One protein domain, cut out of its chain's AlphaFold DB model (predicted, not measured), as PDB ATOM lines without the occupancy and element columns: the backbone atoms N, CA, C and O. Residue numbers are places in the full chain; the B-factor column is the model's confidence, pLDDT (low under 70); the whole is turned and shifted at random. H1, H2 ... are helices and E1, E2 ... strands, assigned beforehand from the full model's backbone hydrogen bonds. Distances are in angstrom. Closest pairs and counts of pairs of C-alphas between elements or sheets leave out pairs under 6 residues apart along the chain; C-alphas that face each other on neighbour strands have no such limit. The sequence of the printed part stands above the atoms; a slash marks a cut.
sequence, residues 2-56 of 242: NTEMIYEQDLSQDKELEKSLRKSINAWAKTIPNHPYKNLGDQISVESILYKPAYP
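What this domain is: This is residues 2 to 56 of the 242 residues of an uncharacterized protein of Marinimicrobia bacterium 46_43 (UniProt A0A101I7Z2). One long helix, H1, makes one end of an elongated shape, with the very short helix H2 folded back on it. At the other end the opening stretch and E1 come together in one short antiparallel pairing, residues 9 to 10 with residues 50 to 51 of E1, and from there the two ends spread apart, the C-alphas of Asn 2 and Pro 56 being 18.3 A from each other. The loop of residues 31 to 36, of which 31 belongs to H1, sticks out. The printed part has 55 residues in the order H1, H2, E1, and is mostly helix, with under half of its residues in named elements. It is only just loose, close to extended, with a radius of gyration of the C-alphas of 14.7 A and spans of 50 by 26 by 15 A.

Where its parts are: Begin at C-alpha 2, (179.130, 143.505, 237.630); residues 2 to 14 hold no named element. Find C-alpha 15 at (182.497, 174.414, 230.883); from there H1 runs through residues 15 to 31, 24.8 A long. H2 follows at residues 40 to 43, 5.2 A long. E1, residues 50 to 52, is 6.0 A long and ends at C-alpha 52, (191.617, 159.309, 234.552).

How they stand to each other: Look at Arg 22 and Gly 41: H1 and H2 touch, and these are their closest C-alphas, 4.3 A apart. E1 is apart from H1 and from H2, and pairs with no named strand. In H1 each O i to N i+4 pair is within hydrogen-bond range; H2 is too short for such a pair, but its one O i to N i+3 pair is within range.

The domain as a whole: The C-alphas farthest apart are those of Asn 2 and Asn 34, 50.7 A. The printed part has no cut, and both links, H1 to H2 and H2 to E1, are short. The mean pLDDT of the printed part is 86.8; residues 2, 3 and 5 are under 70.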
ATOM      1  N   ASN A   2     178.890 142.849 238.913       41.25
ATOM      2  CA  ASN A   2     179.130 143.505 237.630       41.25
ATOM      3  C   ASN A   2     180.092 144.664 237.902       41.25
ATOM      4  O   ASN A   2     179.695 145.673 238.479       41.25
ATOM      5  N   THR A   3     181.376 144.467 237.631       56.06
ATOM      6  CA  THR A   3     182.375 145.518 237.812       56.06
ATOM      7  C   THR A   3     182.394 146.335 236.531       56.06
ATOM      8  O   THR A   3     183.121 146.007 235.598       56.06
ATOM      9  N   GLU A   4     181.548 147.362 236.449       71.19
ATOM     10  CA  GLU A   4     181.700 148.384 235.415       71.19
ATOM     11  C   GLU A   4     183.055 149.058 235.638       71.19
ATOM     12  O   GLU A   4     183.260 149.803 236.598       71.19
ATOM     13  N   MET A   5     184.025 148.710 234.792       68.50
ATOM     14  CA  MET A   5     185.301 149.406 234.762       68.50
ATOM     15  C   MET A   5     185.036 150.813 234.233       68.50
ATOM     16  O   MET A   5     184.448 150.974 233.164       68.50
ATOM     17  N   ILE A   6     185.426 151.828 235.002       77.62
ATOM     18  CA  ILE A   6     185.347 153.217 234.561       77.62
ATOM     19  C   ILE A   6     186.584 153.445 233.704       77.62
ATOM     20  O   ILE A   6     187.711 153.209 234.144       77.62
ATOM     21  N   TYR A   7     186.363 153.851 232.464       80.44
ATOM     22  CA  TYR A   7     187.431 154.147 231.520       80.44
ATOM     23  C   TYR A   7     187.758 155.637 231.537       80.44
ATOM     24  O   TYR A   7     187.038 156.443 232.130       80.44
ATOM     25  N   GLU A   8     188.868 155.994 230.898       86.88
ATOM     26  CA  GLU A   8     189.217 157.388 230.644       86.88
ATOM     27  C   GLU A   8     188.076 158.090 229.895       86.88
ATOM     28  O   GLU A   8     187.526 157.543 228.938       86.88
ATOM     29  N   GLN A   9     187.708 159.285 230.357       87.50
ATOM     30  CA  GLN A   9     186.657 160.097 229.750       87.50
ATOM     31  C   GLN A   9     187.184 161.491 229.443       87.50
ATOM     32  O   GLN A   9     187.825 162.124 230.286       87.50
ATOM     33  N   ASP A  10     186.878 161.968 228.242       89.25
ATOM     34  CA  ASP A  10     187.113 163.350 227.856       89.25
ATOM     35  C   ASP A  10     185.958 164.226 228.359       89.25
ATOM     36  O   ASP A  10     184.801 164.045 227.979       89.25
ATOM     37  N   LEU A  11     186.286 165.162 229.248       89.06
ATOM     38  CA  LEU A  11     185.369 166.116 229.865       89.06
ATOM     39  C   LEU A  11     185.629 167.549 229.380       89.06
ATOM     40  O   LEU A  11     185.179 168.504 230.008       89.06
ATOM     41  N   SER A  12     186.323 167.724 228.254       87.00
ATOM     42  CA  SER A  12     186.669 169.048 227.712       87.00
ATOM     43  C   SER A  12     185.447 169.893 227.328       87.00
ATOM     44  O   SER A  12     185.551 171.110 227.222       87.00
ATOM     45  N   GLN A  13     184.278 169.273 227.129       86.81
ATOM     46  CA  GLN A  13     183.026 169.986 226.840       86.81
ATOM     47  C   GLN A  13     182.343 170.550 228.101       86.81
ATOM     48  O   GLN A  13     181.421 171.362 227.991       86.81
ATOM     49  N   ASP A  14     182.775 170.145 229.300       90.56
ATOM     50  CA  ASP A  14     182.199 170.603 230.565       90.56
ATOM     51  C   ASP A  14     182.796 171.956 230.989       90.56
ATOM     52  O   ASP A  14     183.821 172.054 231.671       90.56
ATOM     53  N   LYS A  15     182.107 173.028 230.585       89.56
ATOM     54  CA  LYS A  15     182.497 174.414 230.883       89.56
ATOM     55  C   LYS A  15     182.456 174.750 232.376       89.56
ATOM     56  O   LYS A  15     183.215 175.610 232.825       89.56
ATOM     57  N   GLU A  16     181.587 174.103 233.153       92.19
ATOM     58  CA  GLU A  16     181.503 174.347 234.597       92.19
ATOM     59  C   GLU A  16     182.669 173.673 235.331       92.19
ATOM     60  O   GLU A  16     183.284 174.283 236.216       92.19
ATOM     61  N   LEU A  17     183.049 172.462 234.912       90.62
ATOM     62  CA  LEU A  17     184.253 171.785 235.394       90.62
ATOM     63  C   LEU A  17     185.517 172.581 235.053       90.62
ATOM     64  O   LEU A  17     186.346 172.812 235.937       90.62
ATOM     65  N   GLU A  18     185.648 173.056 233.813       92.62
ATOM     66  CA  GLU A  18     186.775 173.894 233.394       92.62
ATOM     67  C   GLU A  18     186.898 175.143 234.282       92.62
ATOM     68  O   GLU A  18     187.969 175.440 234.820       92.62
ATOM     69  N   LYS A  19     185.785 175.849 234.511       92.75
ATOM     70  CA  LYS A  19     185.743 177.033 235.377       92.75
ATOM     71  C   LYS A  19     186.171 176.711 236.813       92.75
ATOM     72  O   LYS A  19     186.916 177.480 237.430       92.75
ATOM     73  N   SER A  20     185.734 175.571 237.347       93.44
ATOM     74  CA  SER A  20     186.126 175.084 238.676       93.44
ATOM     75  C   SER A  20     187.627 174.763 238.765       93.44
ATOM     76  O   SER A  20     188.303 175.156 239.727       93.44
ATOM     77  N   LEU A  21     188.187 174.122 237.733       91.94
ATOM     78  CA  LEU A  21     189.618 173.824 237.635       91.94
ATOM     79  C   LEU A  21     190.449 175.108 237.569       91.94
ATOM     80  O   LEU A  21     191.395 175.260 238.343       91.94
ATOM     81  N   ARG A  22     190.058 176.081 236.739       92.69
ATOM     82  CA  ARG A  22     190.734 177.388 236.641       92.69
ATOM     83  C   ARG A  22     190.759 178.121 237.980       92.69
ATOM     84  O   ARG A  22     191.808 178.605 238.406       92.69
ATOM     85  N   LYS A  23     189.636 178.126 238.707       94.06
ATOM     86  CA  LYS A  23     189.562 178.689 240.065       94.06
ATOM     87  C   LYS A  23     190.520 177.988 241.032       94.06
ATOM     88  O   LYS A  23     191.168 178.657 241.838       94.06
ATOM     89  N   SER A  24     190.634 176.665 240.940       93.75
ATOM     90  CA  SER A  24     191.549 175.873 241.772       93.75
ATOM     91  C   SER A  24     193.018 176.168 241.449       93.75
ATOM     92  O   SER A  24     193.819 176.357 242.366       93.75
ATOM     93  N   ILE A  25     193.362 176.314 240.165       93.19
ATOM     94  CA  ILE A  25     194.702 176.715 239.709       93.19
ATOM     95  C   ILE A  25     195.045 178.122 240.217       93.19
ATOM     96  O   ILE A  25     196.131 178.335 240.749       93.19
ATOM     97  N   ASN A  26     194.110 179.071 240.128       93.06
ATOM     98  CA  ASN A  26     194.275 180.422 240.670       93.06
ATOM     99  C   ASN A  26     194.505 180.419 242.186       93.06
ATOM    100  O   ASN A  26     195.359 181.150 242.692       93.06
ATOM    101  N   ALA A  27     193.753 179.600 242.924       93.69
ATOM    102  CA  ALA A  27     193.936 179.456 244.363       93.69
ATOM    103  C   ALA A  27     195.335 178.911 244.691       93.69
ATOM    104  O   ALA A  27     196.025 179.490 245.527       93.69
ATOM    105  N   TRP A  28     195.781 177.866 243.991       93.88
ATOM    106  CA  TRP A  28     197.124 177.300 244.133       93.88
ATOM    107  C   TRP A  28     198.232 178.303 243.772       93.88
ATOM    108  O   TRP A  28     199.166 178.491 244.543       93.88
ATOM    109  N   ALA A  29     198.106 179.038 242.667       91.81
ATOM    110  CA  ALA A  29     199.101 180.037 242.268       91.81
ATOM    111  C   ALA A  29     199.264 181.164 243.312       91.81
ATOM    112  O   ALA A  29     200.346 181.736 243.478       91.81
ATOM    113  N   LYS A  30     198.201 181.478 244.065       92.19
ATOM    114  CA  LYS A  30     198.247 182.450 245.168       92.19
ATOM    115  C   LYS A  30     198.976 181.924 246.404       92.19
ATOM    116  O   LYS A  30     199.577 182.746 247.094       92.19
ATOM    117  N   THR A  31     198.962 180.611 246.665       93.81
ATOM    118  CA  THR A  31     199.646 180.021 247.834       93.81
ATOM    119  C   THR A  31     201.165 180.009 247.696       93.81
ATOM    120  O   THR A  31     201.860 179.926 248.708       93.81
ATOM    121  N   ILE A  32     201.694 180.145 246.477       91.00
ATOM    122  CA  ILE A  32     203.133 180.206 246.215       91.00
ATOM    123  C   ILE A  32     203.649 181.643 246.466       91.00
ATOM    124  O   ILE A  32     203.203 182.595 245.798       91.00
ATOM    125  N   PRO A  33     204.594 181.841 247.410       91.62
ATOM    126  CA  PRO A  33     205.223 183.141 247.645       91.62
ATOM    127  C   PRO A  33     205.930 183.655 246.386       91.62
ATOM    128  O   PRO A  33     206.564 182.884 245.674       91.62
ATOM    129  N   ASN A  34     205.822 184.959 246.109       89.69
ATOM    130  CA  ASN A  34     206.461 185.630 244.962       89.69
ATOM    131  C   ASN A  34     206.128 185.059 243.567       89.69
ATOM    132  O   ASN A  34     206.816 185.370 242.601       89.69
ATOM    133  N   HIS A  35     205.065 184.257 243.430       86.06
ATOM    134  CA  HIS A  35     204.626 183.770 242.122       86.06
ATOM    135  C   HIS A  35     204.132 184.936 241.238       86.06
ATOM    136  O   HIS A  35     203.202 185.636 241.658       86.06
ATOM    137  N   PRO A  36     204.702 185.144 240.033       85.75
ATOM    138  CA  PRO A  36     204.409 186.306 239.185       85.75
ATOM    139  C   PRO A  36     202.982 186.293 238.618       85.75
ATOM    140  O   PRO A  36     202.378 187.346 238.426       85.75
ATOM    141  N   TYR A  37     202.400 185.109 238.417       87.94
ATOM    142  CA  TYR A  37     201.059 184.953 237.849       87.94
ATOM    143  C   TYR A  37     200.057 184.550 238.928       87.94
ATOM    144  O   TYR A  37     199.850 183.369 239.196       87.94
ATOM    145  N   LYS A  38     199.447 185.533 239.597       85.56
ATOM    146  CA  LYS A  38     198.465 185.284 240.671       85.56
ATOM    147  C   LYS A  38     197.102 184.795 240.163       85.56
ATOM    148  O   LYS A  38     196.367 184.190 240.938       85.56
ATOM    149  N   ASN A  39     196.797 185.025 238.886       90.81
ATOM    150  CA  ASN A  39     195.594 184.540 238.202       90.81
ATOM    151  C   ASN A  39     195.973 183.617 237.029       90.81
ATOM    152  O   ASN A  39     195.494 183.780 235.910       90.81
ATOM    153  N   LEU A  40     196.897 182.682 237.281       91.19
ATOM    154  CA  LEU A  40     197.426 181.769 236.266       91.19
ATOM    155  C   LEU A  40     196.315 181.011 235.524       91.19
ATOM    156  O   LEU A  40     196.353 180.927 234.307       91.19
ATOM    157  N   GLY A  41     195.299 180.531 236.237       88.75
ATOM    158  CA  GLY A  41     194.147 179.812 235.694       88.75
ATOM    159  C   GLY A  41     193.357 180.576 234.633       88.75
ATOM    160  O   GLY A  41     192.744 179.932 233.791       88.75
ATOM    161  N   ASP A  42     193.390 181.909 234.622       90.44
ATOM    162  CA  ASP A  42     192.685 182.726 233.620       90.44
ATOM    163  C   ASP A  42     193.578 183.085 232.424       90.44
ATOM    164  O   ASP A  42     193.085 183.439 231.358       90.44
ATOM    165  N   GLN A  43     194.899 182.992 232.592       89.56
ATOM    166  CA  GLN A  43     195.889 183.393 231.585       89.56
ATOM    167  C   GLN A  43     196.293 182.260 230.641       89.56
ATOM    168  O   GLN A  43     197.054 182.470 229.701       89.56
ATOM    169  N   ILE A  44     195.809 181.056 230.910       89.56
ATOM    170  CA  ILE A  44     196.265 179.827 230.280       89.56
ATOM    171  C   ILE A  44     195.152 179.205 229.426       89.56
ATOM    172  O   ILE A  44     193.972 179.279 229.775       89.56
ATOM    173  N   SER A  45     195.500 178.588 228.298       89.12
ATOM    174  CA  SER A  45     194.549 177.906 227.409       89.12
ATOM    175  C   SER A  45     194.437 176.422 227.764       89.12
ATOM    176  O   SER A  45     195.418 175.693 227.671       89.12
ATOM    177  N   VAL A  46     193.253 175.957 228.165       87.69
ATOM    178  CA  VAL A  46     193.024 174.534 228.452       87.69
ATOM    179  C   VAL A  46     192.798 173.802 227.130       87.69
ATOM    180  O   VAL A  46     191.833 174.090 226.432       87.69
ATOM    181  N   GLU A  47     193.697 172.881 226.780       88.12
ATOM    182  CA  GLU A  47     193.593 172.080 225.550       88.12
ATOM    183  C   GLU A  47     192.649 170.886 225.710       88.12
ATOM    184  O   GLU A  47     191.877 170.580 224.805       88.12
ATOM    185  N   SER A  48     192.707 170.204 226.857       89.44
ATOM    186  CA  SER A  48     191.820 169.084 227.175       89.44
ATOM    187  C   SER A  48     191.672 168.869 228.682       89.44
ATOM    188  O   SER A  48     192.546 169.236 229.474       89.44
ATOM    189  N   ILE A  49     190.554 168.259 229.080       89.81
ATOM    190  CA  ILE A  49     190.265 167.845 230.455       89.81
ATOM    191  C   ILE A  49     189.939 166.356 230.438       89.81
ATOM    192  O   ILE A  49     188.875 165.952 229.982       89.81
ATOM    193  N   LEU A  50     190.846 165.539 230.969       90.81
ATOM    194  CA  LEU A  50     190.685 164.087 231.002       90.81
ATOM    195  C   LEU A  50     190.404 163.612 232.426       90.81
ATOM    196  O   LEU A  50     191.185 163.862 233.348       90.81
ATOM    197  N   TYR A  51     189.309 162.877 232.597       86.81
ATOM    198  CA  TYR A  51     189.074 162.084 233.794       86.81
ATOM    199  C   TYR A  51     189.807 160.751 233.662       86.81
ATOM    200  O   TYR A  51     189.450 159.918 232.828       86.81
ATOM    201  N   LYS A  52     190.830 160.546 234.500       88.31
ATOM    202  CA  LYS A  52     191.617 159.309 234.552       88.31
ATOM    203  C   LYS A  52     191.394 158.608 235.896       88.31
ATOM    204  O   LYS A  52     191.949 159.047 236.908       88.31
ATOM    205  N   PRO A  53     190.582 157.538 235.953       83.00
ATOM    206  CA  PRO A  53     190.379 156.806 237.194       83.00
ATOM    207  C   PRO A  53     191.671 156.087 237.604       83.00
ATOM    208  O   PRO A  53     192.283 155.371 236.813       83.00
ATOM    209  N   ALA A  54     192.087 156.271 238.857       82.25
ATOM    210  CA  ALA A  54     193.222 155.568 239.443       82.25
ATOM    211  C   ALA A  54     192.714 154.461 240.372       82.25
ATOM    212  O   ALA A  54     192.060 154.734 241.381       82.25
ATOM    213  N   TYR A  55     193.029 153.209 240.041       79.50
ATOM    214  CA  TYR A  55     192.630 152.051 240.835       79.50
ATOM    215  C   TYR A  55     193.800 151.549 241.686       79.50
ATOM    216  O   TYR A  55     194.782 151.050 241.131       79.50
ATOM    217  N   PRO A  56     193.723 151.623 243.027       76.06
ATOM    218  CA  PRO A  56     194.674 150.923 243.872       76.06
ATOM    219  C   PRO A  56     194.402 149.420 243.773       76.06
ATOM    220  O   PRO A  56     193.371 148.924 244.229       76.06
TER     221      PRO A  56